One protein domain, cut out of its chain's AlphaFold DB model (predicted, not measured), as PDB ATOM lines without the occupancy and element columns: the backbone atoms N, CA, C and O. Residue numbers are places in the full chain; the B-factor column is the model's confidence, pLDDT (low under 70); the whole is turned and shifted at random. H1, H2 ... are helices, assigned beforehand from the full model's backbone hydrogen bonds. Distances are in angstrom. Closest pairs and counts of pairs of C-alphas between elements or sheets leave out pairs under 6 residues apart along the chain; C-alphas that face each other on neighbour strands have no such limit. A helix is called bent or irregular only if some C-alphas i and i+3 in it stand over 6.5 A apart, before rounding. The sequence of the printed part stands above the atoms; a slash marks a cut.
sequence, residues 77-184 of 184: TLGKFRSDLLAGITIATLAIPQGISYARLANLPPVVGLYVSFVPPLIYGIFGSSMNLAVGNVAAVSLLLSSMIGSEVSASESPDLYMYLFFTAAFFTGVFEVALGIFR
ATOM      1  N   THR A  77     143.773  50.608  57.049       88.88
ATOM      2  CA  THR A  77     145.213  50.801  57.289       88.88
ATOM      3  C   THR A  77     145.460  51.546  58.601       88.88
ATOM      4  O   THR A  77     144.750  52.498  58.918       88.88
ATOM      5  N   LEU A  78     146.546  51.215  59.311       86.50
ATOM      6  CA  LEU A  78     146.952  51.888  60.560       86.50
ATOM      7  C   LEU A  78     147.162  53.409  60.424       86.50
ATOM      8  O   LEU A  78     147.048  54.138  61.406       86.50
ATOM      9  N   GLY A  79     147.464  53.908  59.220       88.25
ATOM     10  CA  GLY A  79     147.533  55.346  58.947       88.25
ATOM     11  C   GLY A  79     146.174  56.041  59.073       88.25
ATOM     12  O   GLY A  79     146.090  57.089  59.704       88.25
ATOM     13  N   LYS A  80     145.104  55.424  58.548       86.12
ATOM     14  CA  LYS A  80     143.730  55.942  58.666       86.12
ATOM     15  C   LYS A  80     143.235  55.886  60.106       86.12
ATOM     16  O   LYS A  80     142.655  56.854  60.571       86.12
ATOM     17  N   PHE A  81     143.592  54.826  60.836       87.69
ATOM     18  CA  PHE A  81     143.256  54.692  62.256       87.69
ATOM     19  C   PHE A  81     143.692  55.899  63.090       87.69
ATOM     20  O   PHE A  81     142.939  56.368  63.933       87.69
ATOM     21  N   ARG A  82     144.902  56.427  62.859       92.38
ATOM     22  CA  ARG A  82     145.401  57.591  63.609       92.38
ATOM     23  C   ARG A  82     144.575  58.847  63.339       92.38
ATOM     24  O   ARG A  82     144.267  59.574  64.281       92.38
ATOM     25  N   SER A  83     144.225  59.084  62.078       91.75
ATOM     26  CA  SER A  83     143.385  60.216  61.684       91.75
ATOM     27  C   SER A  83     141.966  60.076  62.234       91.75
ATOM     28  O   SER A  83     141.449  61.022  62.828       91.75
ATOM     29  N   ASP A  84     141.374  58.887  62.123       91.38
ATOM     30  CA  ASP A  84     140.013  58.616  62.589       91.38
ATOM     31  C   ASP A  84     139.928  58.620  64.121       91.38
ATOM     32  O   ASP A  84     138.925  59.062  64.675       91.38
ATOM     33  N   LEU A  85     140.992  58.225  64.830       92.31
ATOM     34  CA  LEU A  85     141.073  58.335  66.287       92.31
ATOM     35  C   LEU A  85     141.068  59.801  66.743       92.31
ATOM     36  O   LEU A  85     140.332  60.156  67.664       92.31
ATOM     37  N   LEU A  86     141.854  60.666  66.091       95.06
ATOM     38  CA  LEU A  86     141.865  62.105  66.387       95.06
ATOM     39  C   LEU A  86     140.509  62.756  66.077       95.06
ATOM     40  O   LEU A  86     139.993  63.538  66.883       95.06
ATOM     41  N   ALA A  87     139.915  62.411  64.932       92.88
ATOM     42  CA  ALA A  87     138.586  62.877  64.552       92.88
ATOM     43  C   ALA A  87     137.518  62.392  65.550       92.88
ATOM     44  O   ALA A  87     136.701  63.186  66.012       92.88
ATOM     45  N   GLY A  88     137.580  61.122  65.956       91.44
ATOM     46  CA  GLY A  88     136.677  60.517  66.930       91.44
ATOM     47  C   GLY A  88     136.755  61.175  68.305       91.44
ATOM     48  O   GLY A  88     135.716  61.504  68.870       91.44
ATOM     49  N   ILE A  89     137.959  61.454  68.822       94.12
ATOM     50  CA  ILE A  89     138.134  62.196  70.088       94.12
ATOM     51  C   ILE A  89     137.525  63.599  69.988       94.12
ATOM     52  O   ILE A  89     136.852  64.056  70.917       94.12
ATOM     53  N   THR A  90     137.724  64.274  68.853       94.31
ATOM     54  CA  THR A  90     137.169  65.614  68.616       94.31
ATOM     55  C   THR A  90     135.641  65.580  68.640       94.31
ATOM     56  O   THR A  90     135.017  66.330  69.391       94.31
ATOM     57  N   ILE A  91     135.030  64.661  67.886       92.94
ATOM     58  CA  ILE A  91     133.570  64.497  67.834       92.94
ATOM     59  C   ILE A  91     133.019  64.081  69.202       92.94
ATOM     60  O   ILE A  91     132.027  64.652  69.649       92.94
ATOM     61  N   ALA A  92     133.672  63.153  69.907       91.62
ATOM     62  CA  ALA A  92     133.250  62.708  71.234       91.62
ATOM     63  C   ALA A  92     133.243  63.859  72.253       91.62
ATOM     64  O   ALA A  92     132.296  63.998  73.026       91.62
ATOM     65  N   THR A  93     134.260  64.724  72.211       94.06
ATOM     66  CA  THR A  93     134.354  65.898  73.093       94.06
ATOM     67  C   THR A  93     133.199  66.873  72.861       94.06
ATOM     68  O   THR A  93     132.684  67.445  73.818       94.06
ATOM     69  N   LEU A  94     132.756  67.037  71.611       93.31
ATOM     70  CA  LEU A  94     131.607  67.880  71.259       93.31
ATOM     71  C   LEU A  94     130.264  67.200  71.574       93.31
ATOM     72  O   LEU A  94     129.311  67.862  71.991       93.31
ATOM     73  N   ALA A  95     130.188  65.877  71.424       92.00
ATOM     74  CA  ALA A  95     128.969  65.103  71.625       92.00
ATOM     75  C   ALA A  95     128.515  65.065  73.093       92.00
ATOM     76  O   ALA A  95     127.314  65.059  73.348       92.00
ATOM     77  N   ILE A  96     129.441  65.080  74.061       92.88
ATOM     78  CA  ILE A  96     129.119  65.069  75.501       92.88
ATOM     79  C   ILE A  96     128.282  66.295  75.924       92.88
ATOM     80  O   ILE A  96     127.165  66.109  76.419       92.88
ATOM     81  N   PRO A  97     128.750  67.549  75.740       93.69
ATOM     82  CA  PRO A  97     127.969  68.726  76.109       93.69
ATOM     83  C   PRO A  97     126.708  68.872  75.249       93.69
ATOM     84  O   PRO A  97     125.669  69.280  75.768       93.69
ATOM     85  N   GLN A  98     126.757  68.483  73.969       94.12
ATOM     86  CA  GLN A  98     125.582  68.475  73.094       94.12
ATOM     87  C   GLN A  98     124.500  67.502  73.602       94.12
ATOM     88  O   GLN A  98     123.328  67.864  73.685       94.12
ATOM     89  N   GLY A  99     124.899  66.287  73.994       94.38
ATOM     90  CA  GLY A  99     124.098  65.262  74.678       94.38
ATOM     91  C   GLY A  99     123.326  65.816  75.864       94.38
ATOM     92  O   GLY A  99     122.096  65.749  75.925       94.38
ATOM     93  N   ILE A 100     124.076  66.412  76.786       95.25
ATOM     94  CA  ILE A 100     123.550  66.965  78.035       95.25
ATOM     95  C   ILE A 100     122.592  68.128  77.760       95.25
ATOM     96  O   ILE A 100     121.507  68.170  78.340       95.25
ATOM     97  N   SER A 101     122.967  69.051  76.871       95.50
ATOM     98  CA  SER A 101     122.143  70.213  76.527       95.50
ATOM     99  C   SER A 101     120.797  69.790  75.935       95.50
ATOM    100  O   SER A 101     119.747  70.237  76.393       95.50
ATOM    101  N   TYR A 102     120.797  68.859  74.978       95.06
ATOM    102  CA  TYR A 102     119.564  68.449  74.300       95.06
ATOM    103  C   TYR A 102     118.647  67.610  75.196       95.06
ATOM    104  O   TYR A 102     117.431  67.772  75.129       95.06
ATOM    105  N   ALA A 103     119.195  66.799  76.109       94.50
ATOM    106  CA  ALA A 103     118.381  66.144  77.136       94.50
ATOM    107  C   ALA A 103     117.687  67.160  78.054       94.50
ATOM    108  O   ALA A 103     116.515  66.989  78.383       94.50
ATOM    109  N   ARG A 104     118.371  68.253  78.418       93.69
ATOM    110  CA  ARG A 104     117.763  69.338  79.203       93.69
ATOM    111  C   ARG A 104     116.670  70.069  78.429       93.69
ATOM    112  O   ARG A 104     115.637  70.360  79.020       93.69
ATOM    113  N   LEU A 105     116.859  70.304  77.128       94.00
ATOM    114  CA  LEU A 105     115.801  70.840  76.260       94.00
ATOM    115  C   LEU A 105     114.576  69.920  76.221       94.00
ATOM    116  O   LEU A 105     113.456  70.409  76.131       94.00
ATOM    117  N   ALA A 106     114.787  68.607  76.330       93.44
ATOM    118  CA  ALA A 106     113.719  67.619  76.378       93.44
ATOM    119  C   ALA A 106     113.099  67.403  77.772       93.44
ATOM    120  O   ALA A 106     112.293  66.493  77.927       93.44
ATOM    121  N   ASN A 107     113.480  68.184  78.791       92.62
ATOM    122  CA  ASN A 107     113.108  67.952  80.197       92.62
ATOM    123  C   ASN A 107     113.461  66.541  80.720       92.62
ATOM    124  O   ASN A 107     112.823  66.027  81.637       92.62
ATOM    125  N   LEU A 108     114.511  65.923  80.172       91.88
ATOM    126  CA  LEU A 108     114.997  64.607  80.580       91.88
ATOM    127  C   LEU A 108     116.255  64.696  81.463       91.88
ATOM    128  O   LEU A 108     117.016  65.673  81.402       91.88
ATOM    129  N   PRO A 109     116.541  63.646  82.256       93.19
ATOM    130  CA  PRO A 109     117.818  63.512  82.942       93.19
ATOM    131  C   PRO A 109     118.999  63.532  81.947       93.19
ATOM    132  O   PRO A 109     118.965  62.810  80.949       93.19
ATOM    133  N   PRO A 110     120.093  64.276  82.221       93.88
ATOM    134  CA  PRO A 110     121.257  64.368  81.326       93.88
ATOM    135  C   PRO A 110     121.874  63.030  80.913       93.88
ATOM    136  O   PRO A 110     122.407  62.905  79.813       93.88
ATOM    137  N   VAL A 111     121.786  62.027  81.788       94.12
ATOM    138  CA  VAL A 111     122.286  60.673  81.529       94.12
ATOM    139  C   VAL A 111     121.614  60.033  80.308       94.12
ATOM    140  O   VAL A 111     122.282  59.349  79.537       94.12
ATOM    141  N   VAL A 112     120.333  60.329  80.063       92.88
ATOM    142  CA  VAL A 112     119.598  59.817  78.896       92.88
ATOM    143  C   VAL A 112     120.163  60.404  77.604       92.88
ATOM    144  O   VAL A 112     120.368  59.677  76.635       92.88
ATOM    145  N   GLY A 113     120.511  61.694  77.607       92.12
ATOM    146  CA  GLY A 113     121.176  62.337  76.472       92.12
ATOM    147  C   GLY A 113     122.514  61.691  76.128       92.12
ATOM    148  O   GLY A 113     122.807  61.481  74.955       92.12
ATOM    149  N   LEU A 114     123.296  61.305  77.141       92.69
ATOM    150  CA  LEU A 114     124.568  60.605  76.932       92.69
ATOM    151  C   LEU A 114     124.372  59.206  76.337       92.69
ATOM    152  O   LEU A 114     125.134  58.820  75.451       92.69
ATOM    153  N   TYR A 115     123.336  58.469  76.754       92.75
ATOM    154  CA  TYR A 115     123.001  57.186  76.129       92.75
ATOM    155  C   TYR A 115     122.659  57.350  74.643       92.75
ATOM    156  O   TYR A 115     123.181  56.609  73.810       92.75
ATOM    157  N   VAL A 116     121.857  58.360  74.295       91.00
ATOM    158  CA  VAL A 116     121.472  58.654  72.901       91.00
ATOM    159  C   VAL A 116     122.649  59.177  72.068       91.00
ATOM    160  O   VAL A 116     122.694  58.952  70.863       91.00
ATOM    161  N   SER A 117     123.630  59.840  72.674       90.94
ATOM    162  CA  SER A 117     124.830  60.300  71.962       90.94
ATOM    163  C   SER A 117     125.884  59.205  71.751       90.94
ATOM    164  O   SER A 117     126.765  59.388  70.919       90.94
ATOM    165  N   PHE A 118     125.819  58.083  72.477       90.69
ATOM    166  CA  PHE A 118     126.818  57.006  72.395       90.69
ATOM    167  C   PHE A 118     126.306  55.746  71.686       90.69
ATOM    168  O   PHE A 118     126.992  55.196  70.825       90.69
ATOM    169  N   VAL A 119     125.100  55.285  72.031       92.56
ATOM    170  CA  VAL A 119     124.585  53.984  71.577       92.56
ATOM    171  C   VAL A 119     124.245  53.972  70.076       92.56
ATOM    172  O   VAL A 119     124.735  53.081  69.381       92.56
ATOM    173  N   PRO A 120     123.484  54.936  69.516       91.25
ATOM    174  CA  PRO A 120     123.172  54.955  68.085       91.25
ATOM    175  C   PRO A 120     124.404  55.055  67.171       91.25
ATOM    176  O   PRO A 120     124.463  54.287  66.213       91.25
ATOM    177  N   PRO A 121     125.422  55.902  67.442       90.56
ATOM    178  CA  PRO A 121     126.645  55.921  66.635       90.56
ATOM    179  C   PRO A 121     127.427  54.608  66.690       90.56
ATOM    180  O   PRO A 121     127.986  54.193  65.678       90.56
ATOM    181  N   LEU A 122     127.441  53.928  67.843       89.94
ATOM    182  CA  LEU A 122     128.071  52.613  67.982       89.94
ATOM    183  C   LEU A 122     127.364  51.560  67.119       89.94
ATOM    184  O   LEU A 122     128.022  50.821  66.388       89.94
ATOM    185  N   ILE A 123     126.030  51.521  67.166       90.81
ATOM    186  CA  ILE A 123     125.217  50.630  66.326       90.81
ATOM    187  C   ILE A 123     125.436  50.969  64.844       90.81
ATOM    188  O   ILE A 123     125.680  50.075  64.032       90.81
ATOM    189  N   TYR A 124     125.428  52.256  64.493       90.44
ATOM    190  CA  TYR A 124     125.684  52.714  63.131       90.44
ATOM    191  C   TYR A 124     127.094  52.343  62.647       90.44
ATOM    192  O   TYR A 124     127.254  51.977  61.492       90.44
ATOM    193  N   GLY A 125     128.116  52.347  63.505       87.56
ATOM    194  CA  GLY A 125     129.459  51.897  63.122       87.56
ATOM    195  C   GLY A 125     129.524  50.423  62.690       87.56
ATOM    196  O   GLY A 125     130.379  50.064  61.882       87.56
ATOM    197  N   ILE A 126     128.616  49.579  63.193       85.25
ATOM    198  CA  ILE A 126     128.561  48.139  62.887       85.25
ATOM    199  C   ILE A 126     127.709  47.872  61.638       85.25
ATOM    200  O   ILE A 126     128.121  47.126  60.747       85.25
ATOM    201  N   PHE A 127     126.521  48.478  61.569       85.69
ATOM    202  CA  PHE A 127     125.532  48.221  60.511       85.69
ATOM    203  C   PHE A 127     125.573  49.242  59.363       85.69
ATOM    204  O   PHE A 127     124.974  49.031  58.311       85.69
ATOM    205  N   GLY A 128     126.262  50.363  59.548       82.81
ATOM    206  CA  GLY A 128     126.314  51.466  58.600       82.81
ATOM    207  C   GLY A 128     127.208  51.161  57.405       82.81
ATOM    208  O   GLY A 128     128.362  50.760  57.539       82.81
ATOM    209  N   SER A 129     126.681  51.410  56.209       78.44
ATOM    210  CA  SER A 129     127.432  51.274  54.956       78.44
ATOM    211  C   SER A 129     128.461  52.398  54.755       78.44
ATOM    212  O   SER A 129     129.491  52.189  54.118       78.44
ATOM    213  N   SER A 130     128.214  53.592  55.314       82.44
ATOM    214  CA  SER A 130     129.069  54.773  55.122       82.44
ATOM    215  C   SER A 130     129.925  55.091  56.347       82.44
ATOM    216  O   SER A 130     129.392  55.444  57.397       82.44
ATOM    217  N   MET A 131     131.251  55.070  56.171       78.31
ATOM    218  CA  MET A 131     132.257  55.284  57.228       78.31
ATOM    219  C   MET A 131     132.389  56.745  57.701       78.31
ATOM    220  O   MET A 131     132.913  56.996  58.777       78.31
ATOM    221  N   ASN A 132     131.902  57.712  56.914       83.94
ATOM    222  CA  ASN A 132     132.044  59.149  57.202       83.94
ATOM    223  C   ASN A 132     130.779  59.791  57.798       83.94
ATOM    224  O   ASN A 132     130.760  61.001  58.024       83.94
ATOM    225  N   LEU A 133     129.701  59.025  57.995       85.88
ATOM    226  CA  LEU A 133     128.455  59.573  58.522       85.88
ATOM    227  C   LEU A 133     128.510  59.602  60.052       85.88
ATOM    228  O   LEU A 133     128.613  58.561  60.698       85.88
ATOM    229  N   ALA A 134     128.394  60.796  60.622       84.38
ATOM    230  CA  ALA A 134     128.215  60.972  62.053       84.38
ATOM    231  C   ALA A 134     126.717  60.986  62.378       84.38
ATOM    232  O   ALA A 134     126.002  61.924  62.027       84.38
ATOM    233  N   VAL A 135     126.249  59.941  63.053       87.94
ATOM    234  CA  VAL A 135     124.916  59.914  63.667       87.94
ATOM    235  C   VAL A 135     125.015  60.570  65.044       87.94
ATOM    236  O   VAL A 135     126.050  60.487  65.701       87.94
ATOM    237  N   GLY A 136     123.964  61.252  65.492       84.81
ATOM    238  CA  GLY A 136     123.968  61.923  66.785       84.81
ATOM    239  C   GLY A 136     122.592  62.429  67.187       84.81
ATOM    240  O   GLY A 136     121.600  62.246  66.483       84.81
ATOM    241  N   ASN A 137     122.542  63.076  68.343       89.88
ATOM    242  CA  ASN A 137     121.337  63.704  68.860       89.88
ATOM    243  C   ASN A 137     121.072  65.065  68.188       89.88
ATOM    244  O   ASN A 137     121.998  65.773  67.795       89.88
ATOM    245  N   VAL A 138     119.797  65.459  68.096       92.69
ATOM    246  CA  VAL A 138     119.368  66.685  67.401       92.69
ATOM    247  C   VAL A 138     118.465  67.534  68.301       92.69
ATOM    248  O   VAL A 138     117.513  67.029  68.904       92.69
ATOM    249  N   ALA A 139     118.734  68.844  68.363       94.75
ATOM    250  CA  ALA A 139     117.988  69.789  69.201       94.75
ATOM    251  C   ALA A 139     116.503  69.873  68.816       94.75
ATOM    252  O   ALA A 139     115.633  69.839  69.682       94.75
ATOM    253  N   ALA A 140     116.214  69.940  67.512       95.75
ATOM    254  CA  ALA A 140     114.854  70.076  66.994       95.75
ATOM    255  C   ALA A 140     113.949  68.911  67.424       95.75
ATOM    256  O   ALA A 140     112.834  69.138  67.883       95.75
ATOM    257  N   VAL A 141     114.454  67.675  67.343       93.62
ATOM    258  CA  VAL A 141     113.717  66.473  67.767       93.62
ATOM    259  C   VAL A 141     113.466  66.493  69.276       93.62
ATOM    260  O   VAL A 141     112.370  66.164  69.717       93.62
ATOM    261  N   SER A 142     114.451  66.940  70.059       94.31
ATOM    262  CA  SER A 142     114.343  67.042  71.522       94.31
ATOM    263  C   SER A 142     113.228  68.006  71.938       94.31
ATOM    264  O   SER A 142     112.386  67.658  72.762       94.31
ATOM    265  N   LEU A 143     113.175  69.187  71.313       95.50
ATOM    266  CA  LEU A 143     112.125  70.177  71.556       95.50
ATOM    267  C   LEU A 143     110.753  69.679  71.098       95.50
ATOM    268  O   LEU A 143     109.787  69.774  71.854       95.50
ATOM    269  N   LEU A 144     110.668  69.113  69.892       95.94
ATOM    270  CA  LEU A 144     109.412  68.604  69.344       95.94
ATOM    271  C   LEU A 144     108.812  67.521  70.243       95.94
ATOM    272  O   LEU A 144     107.647  67.611  70.621       95.94
ATOM    273  N   LEU A 145     109.617  66.530  70.623       94.44
ATOM    274  CA  LEU A 145     109.169  65.423  71.458       94.44
ATOM    275  C   LEU A 145     108.764  65.907  72.857       94.44
ATOM    276  O   LEU A 145     107.745  65.470  73.387       94.44
ATOM    277  N   SER A 146     109.494  66.879  73.413       94.56
ATOM    278  CA  SER A 146     109.152  67.491  74.702       94.56
ATOM    279  C   SER A 146     107.844  68.273  74.679       94.56
ATOM    280  O   SER A 146     107.101  68.223  75.652       94.56
ATOM    281  N   SER A 147     107.545  68.945  73.563       94.56
ATOM    282  CA  SER A 147     106.295  69.677  73.359       94.56
ATOM    283  C   SER A 147     105.111  68.714  73.244       94.56
ATOM    284  O   SER A 147     104.095  68.906  73.902       94.56
ATOM    285  N   MET A 148     105.271  67.638  72.465       94.69
ATOM    286  CA  MET A 148     104.218  66.640  72.226       94.69
ATOM    287  C   MET A 148     103.918  65.776  73.453       94.69
ATOM    288  O   MET A 148     102.774  65.435  73.704       94.69
ATOM    289  N   ILE A 149     104.942  65.393  74.217       94.19
ATOM    290  CA  ILE A 149     104.751  64.588  75.431       94.19
ATOM    291  C   ILE A 149     104.368  65.488  76.608       94.19
ATOM    292  O   ILE A 149     103.534  65.111  77.424       94.19
ATOM    293  N   GLY A 150     104.941  66.693  76.678       92.50
ATOM    294  CA  GLY A 150     104.651  67.675  77.721       92.50
ATOM    295  C   GLY A 150     103.223  68.221  77.689       92.50
ATOM    296  O   GLY A 150     102.761  68.705  78.718       92.50
ATOM    297  N   SER A 151     102.515  68.133  76.555       92.06
ATOM    298  CA  SER A 151     101.084  68.459  76.487       92.06
ATOM    299  C   SER A 151     100.191  67.402  77.141       92.06
ATOM    300  O   SER A 151      99.099  67.740  77.584       92.06
ATOM    301  N   GLU A 152     100.649  66.150  77.215       90.69
ATOM    302  CA  GLU A 152      99.885  65.023  77.767       90.69
ATOM    303  C   GLU A 152     100.272  64.715  79.219       90.69
ATOM    304  O   GLU A 152      99.418  64.406  80.048       90.69
ATOM    305  N   VAL A 153     101.570  64.785  79.538       91.56
ATOM    306  CA  VAL A 153     102.118  64.434  80.854       91.56
ATOM    307  C   VAL A 153     103.151  65.469  81.281       91.56
ATOM    308  O   VAL A 153     104.137  65.716  80.584       91.56
ATOM    309  N   SER A 154     102.978  66.030  82.479       88.12
ATOM    310  CA  SER A 154     103.966  66.937  83.058       88.12
ATOM    311  C   SER A 154     105.201  66.179  83.553       88.12
ATOM    312  O   SER A 154     105.106  65.222  84.326       88.12
ATOM    313  N   ALA A 155     106.386  66.666  83.176       85.00
ATOM    314  CA  ALA A 155     107.665  66.118  83.625       85.00
ATOM    315  C   ALA A 155     107.873  66.224  85.151       85.00
ATOM    316  O   ALA A 155     108.656  65.459  85.714       85.00
ATOM    317  N   SER A 156     107.190  67.152  85.832       86.25
ATOM    318  CA  SER A 156     107.327  67.351  87.280       86.25
ATOM    319  C   SER A 156     106.394  66.476  88.118       86.25
ATOM    320  O   SER A 156     106.706  66.199  89.272       86.25
ATOM    321  N   GLU A 157     105.243  66.075  87.572       87.62
ATOM    322  CA  GLU A 157     104.230  65.311  88.315       87.62
ATOM    323  C   GLU A 157     104.531  63.810  88.301       87.62
ATOM    324  O   GLU A 157     104.428  63.144  89.329       87.62
ATOM    325  N   SER A 158     104.949  63.283  87.147       90.69
ATOM    326  CA  SER A 158     105.245  61.858  86.969       90.69
ATOM    327  C   SER A 158     106.469  61.652  86.063       90.69
ATOM    328  O   SER A 158     106.313  61.347  84.874       90.69
ATOM    329  N   PRO A 159     107.696  61.808  86.596       88.50
ATOM    330  CA  PRO A 159     108.926  61.731  85.802       88.50
ATOM    331  C   PRO A 159     109.159  60.345  85.182       88.50
ATOM    332  O   PRO A 159     109.659  60.253  84.060       88.50
ATOM    333  N   ASP A 160     108.751  59.268  85.861       91.06
ATOM    334  CA  ASP A 160     108.893  57.901  85.344       91.06
ATOM    335  C   ASP A 160     108.015  57.671  84.107       91.06
ATOM    336  O   ASP A 160     108.487  57.177  83.082       91.06
ATOM    337  N   LEU A 161     106.744  58.088  84.174       92.62
ATOM    338  CA  LEU A 161     105.803  57.977  83.057       92.62
ATOM    339  C   LEU A 161     106.275  58.799  81.856       92.62
ATOM    340  O   LEU A 161     106.271  58.297  80.732       92.62
ATOM    341  N   TYR A 162     106.749  60.023  82.102       93.69
ATOM    342  CA  TYR A 162     107.323  60.884  81.069       93.69
ATOM    343  C   TYR A 162     108.463  60.172  80.327       93.69
ATOM    344  O   TYR A 162     108.474  60.117  79.097       93.69
ATOM    345  N   MET A 163     109.383  59.536  81.061       91.56
ATOM    346  CA  MET A 163     110.501  58.804  80.463       91.56
ATOM    347  C   MET A 163     110.043  57.575  79.656       91.56
ATOM    348  O   MET A 163     110.578  57.325  78.571       91.56
ATOM    349  N   TYR A 164     109.034  56.833  80.127       93.69
ATOM    350  CA  TYR A 164     108.469  55.712  79.366       93.69
ATOM    351  C   TYR A 164     107.856  56.155  78.034       93.69
ATOM    352  O   TYR A 164     108.068  55.478  77.026       93.69
ATOM    353  N   LEU A 165     107.174  57.306  77.991       94.38
ATOM    354  CA  LEU A 165     106.617  57.838  76.743       94.38
ATOM    355  C   LEU A 165     107.720  58.099  75.708       94.38
ATOM    356  O   LEU A 165     107.597  57.659  74.564       94.38
ATOM    357  N   PHE A 166     108.840  58.707  76.114       94.12
ATOM    358  CA  PHE A 166     109.996  58.908  75.232       94.12
ATOM    359  C   PHE A 166     110.539  57.589  74.667       94.12
ATOM    360  O   PHE A 166     110.801  57.499  73.467       94.12
ATOM    361  N   PHE A 167     110.679  56.554  75.500       93.31
ATOM    362  CA  PHE A 167     111.154  55.248  75.034       93.31
ATOM    363  C   PHE A 167     110.167  54.557  74.096       93.31
ATOM    364  O   PHE A 167     110.588  53.995  73.085       93.31
ATOM    365  N   THR A 168     108.865  54.620  74.382       95.06
ATOM    366  CA  THR A 168     107.851  54.062  73.476       95.06
ATOM    367  C   THR A 168     107.826  54.792  72.138       95.06
ATOM    368  O   THR A 168     107.786  54.136  71.099       95.06
ATOM    369  N   ALA A 169     107.941  56.123  72.135       94.81
ATOM    370  CA  ALA A 169     108.033  56.907  70.909       94.81
ATOM    371  C   ALA A 169     109.278  56.519  70.099       94.81
ATOM    372  O   ALA A 169     109.167  56.246  68.908       94.81
ATOM    373  N   ALA A 170     110.443  56.406  70.746       93.75
ATOM    374  CA  ALA A 170     111.675  55.959  70.095       93.75
ATOM    375  C   ALA A 170     111.551  54.540  69.512       93.75
ATOM    376  O   ALA A 170     112.004  54.288  68.395       93.75
ATOM    377  N   PHE A 171     110.901  53.625  70.235       95.56
ATOM    378  CA  PHE A 171     110.645  52.266  69.763       95.56
ATOM    379  C   PHE A 171     109.765  52.254  68.507       95.56
ATOM    380  O   PHE A 171     110.132  51.627  67.512       95.56
ATOM    381  N   PHE A 172     108.643  52.981  68.516       96.31
ATOM    382  CA  PHE A 172     107.773  53.079  67.344       96.31
ATOM    383  C   PHE A 172     108.481  53.746  66.165       96.31
ATOM    384  O   PHE A 172     108.394  53.219  65.059       96.31
ATOM    385  N   THR A 173     109.229  54.832  66.385       94.88
ATOM    386  CA  THR A 173     110.045  55.465  65.336       94.88
ATOM    387  C   THR A 173     110.982  54.454  64.684       94.88
ATOM    388  O   THR A 173     110.986  54.350  63.461       94.88
ATOM    389  N   GLY A 174     111.689  53.635  65.469       94.00
ATOM    390  CA  GLY A 174     112.559  52.587  64.928       94.00
ATOM    391  C   GLY A 174     111.803  51.533  64.110       94.00
ATOM    392  O   GLY A 174     112.252  51.147  63.033       94.00
ATOM    393  N   VAL A 175     110.623  51.096  64.565       96.50
ATOM    394  CA  VAL A 175     109.767  50.170  63.795       96.50
ATOM    395  C   VAL A 175     109.320  50.800  62.472       96.50
ATOM    396  O   VAL A 175     109.365  50.136  61.436       96.50
ATOM    397  N   PHE A 176     108.926  52.076  62.484       95.94
ATOM    398  CA  PHE A 176     108.544  52.814  61.279       95.94
ATOM    399  C   PHE A 176     109.721  52.987  60.313       95.94
ATOM    400  O   PHE A 176     109.556  52.748  59.120       95.94
ATOM    401  N   GLU A 177     110.907  53.347  60.804       92.94
ATOM    402  CA  GLU A 177     112.121  53.474  59.990       92.94
ATOM    403  C   GLU A 177     112.508  52.144  59.336       92.94
ATOM    404  O   GLU A 177     112.812  52.111  58.142       92.94
ATOM    405  N   VAL A 178     112.431  51.033  60.078       92.81
ATOM    406  CA  VAL A 178     112.680  49.690  59.533       92.81
ATOM    407  C   VAL A 178     111.624  49.318  58.494       92.81
ATOM    408  O   VAL A 178     111.978  48.831  57.421       92.81
ATOM    409  N   ALA A 179     110.341  49.571  58.767       95.62
ATOM    410  CA  ALA A 179     109.269  49.297  57.814       95.62
ATOM    411  C   ALA A 179     109.472  50.082  56.508       95.62
ATOM    412  O   ALA A 179     109.465  49.489  55.432       95.62
ATOM    413  N   LEU A 180     109.732  51.391  56.596       93.56
ATOM    414  CA  LEU A 180     110.031  52.234  55.434       93.56
ATOM    415  C   LEU A 180     111.302  51.785  54.704       93.56
ATOM    416  O   LEU A 180     111.343  51.826  53.478       93.56
ATOM    417  N   GLY A 181     112.313  51.323  55.440       89.06
ATOM    418  CA  GLY A 181     113.526  50.746  54.870       89.06
ATOM    419  C   GLY A 181     113.277  49.462  54.073       89.06
ATOM    420  O   GLY A 181     113.959  49.251  53.079       89.06
ATOM    421  N   ILE A 182     112.304  48.635  54.473       88.56
ATOM    422  CA  ILE A 182     111.913  47.401  53.764       88.56
ATOM    423  C   ILE A 182     111.071  47.701  52.514       88.56
ATOM    424  O   ILE A 182     111.150  46.967  51.532       88.56
ATOM    425  N   PHE A 183     110.254  48.758  52.541       90.38
ATOM    426  CA  PHE A 183     109.428  49.170  51.397       90.38
ATOM    427  C   PHE A 183     110.191  49.973  50.329       90.38
ATOM    428  O   PHE A 183     109.585  50.351  49.324       90.38
ATOM    429  N   ARG A 184     111.480  50.249  50.547       68.19
ATOM    430  CA  ARG A 184     112.348  50.994  49.631       68.19
ATOM    431  C   ARG A 184     113.164  50.060  48.749       68.19
ATOM    432  O   ARG A 184     113.249  50.375  47.543       68.19
TER     433      ARG A 184
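What this domain is: This is residues 77 to 184 of the 184 residues of the protein "Sulfate_transp domain-containing protein" of Ensete ventricosum (UniProt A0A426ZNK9). A long helix, H1, and the bent but nearly straight H2, which folds back over its later part, make a splayed helical hairpin; the short helix H3 packs on the last residues of H1 and links this hairpin to a second long helix, H4, whose far part, residues 171 to 184, sticks out, as do residues 77 to 83 at the other end of the printed part. The outline is flat, 53 by 37 by 20 A, and the whole is loose, with a radius of gyration of the C-alphas of 16.2 A. The printed part has 108 residues with four named helices, in the order H1, H2, H3, H4, and no named strand; the class is all helix.

Where its parts are: Find C-alpha 78 at (146.952, 51.888, 60.560); from there H1, residues 78 to 105, runs 39.7 A. Near residue 95 it has a kink of 29 degrees; it is neither bent nor irregular, but only just: C-alphas 94 and 97 are 6.1 A apart. Next comes H2, residues 110 to 127, by its hydrogen bonds assigned as one helix but bent, with C-alphas 117 and 120 6.8 A apart. Its arms are H2a, residues 110 to 117, and H2b, residues 120 to 127, at a shallow tilt of 23 degrees. H3, residues 139 to 150, begins with C-alpha 139 at (117.988, 69.789, 69.201) and is 16.0 A long. H4, residues 159 to 182, runs 35.2 A to C-alpha 182 at (111.913, 47.401, 53.764).

How they stand to each other: Look first at residues 95 to 104 of H1, which alone touch H2a; the closest C-alphas, those of Gly 99 and Gly 113, are 4.5 A apart. This is a helical hairpin, at a steep tilt of 39 degrees, opposite ways. H2b touches no helix. Residues 102 to 105 of H1 alone touch H3, closest at the C-alphas of Tyr 102 and Ala 139, 5.5 A, the same way at a shallow tilt of 33 degrees, only just short of steep. Residues 145 to 149 of H3 touch residues 162 to 166 of H4, closest at the C-alphas of Ile 149 and Leu 165, 7.1 A, opposite ways at a steep tilt of 58 degrees. The helix packing is mostly crossed, but only just, with 1 of these 3 pairs at a shallow tilt. H4 is apart from H1, H2a and H2b. Every O i to N i+4 pair is within hydrogen-bond range in H2a, H2b, H3 and H4, and 22 of 24 in H1.

The domain as a whole: The C-alphas farthest apart, those of Thr 77 and Glu 157, are 53.4 A apart. Without the stretches that stand free, the body of 87 residues spans 44 by 24 by 19 A. The printed part has no cut and ends at Arg 184, the chain's last residue. The link from H1 to H2 is tight, that from H2 to H3, 11 residues, is long, and that from H3 to H4, 8 residues, is short. The mean pLDDT of the printed part is 91.3, and residue 184 is the one printed residue under 70.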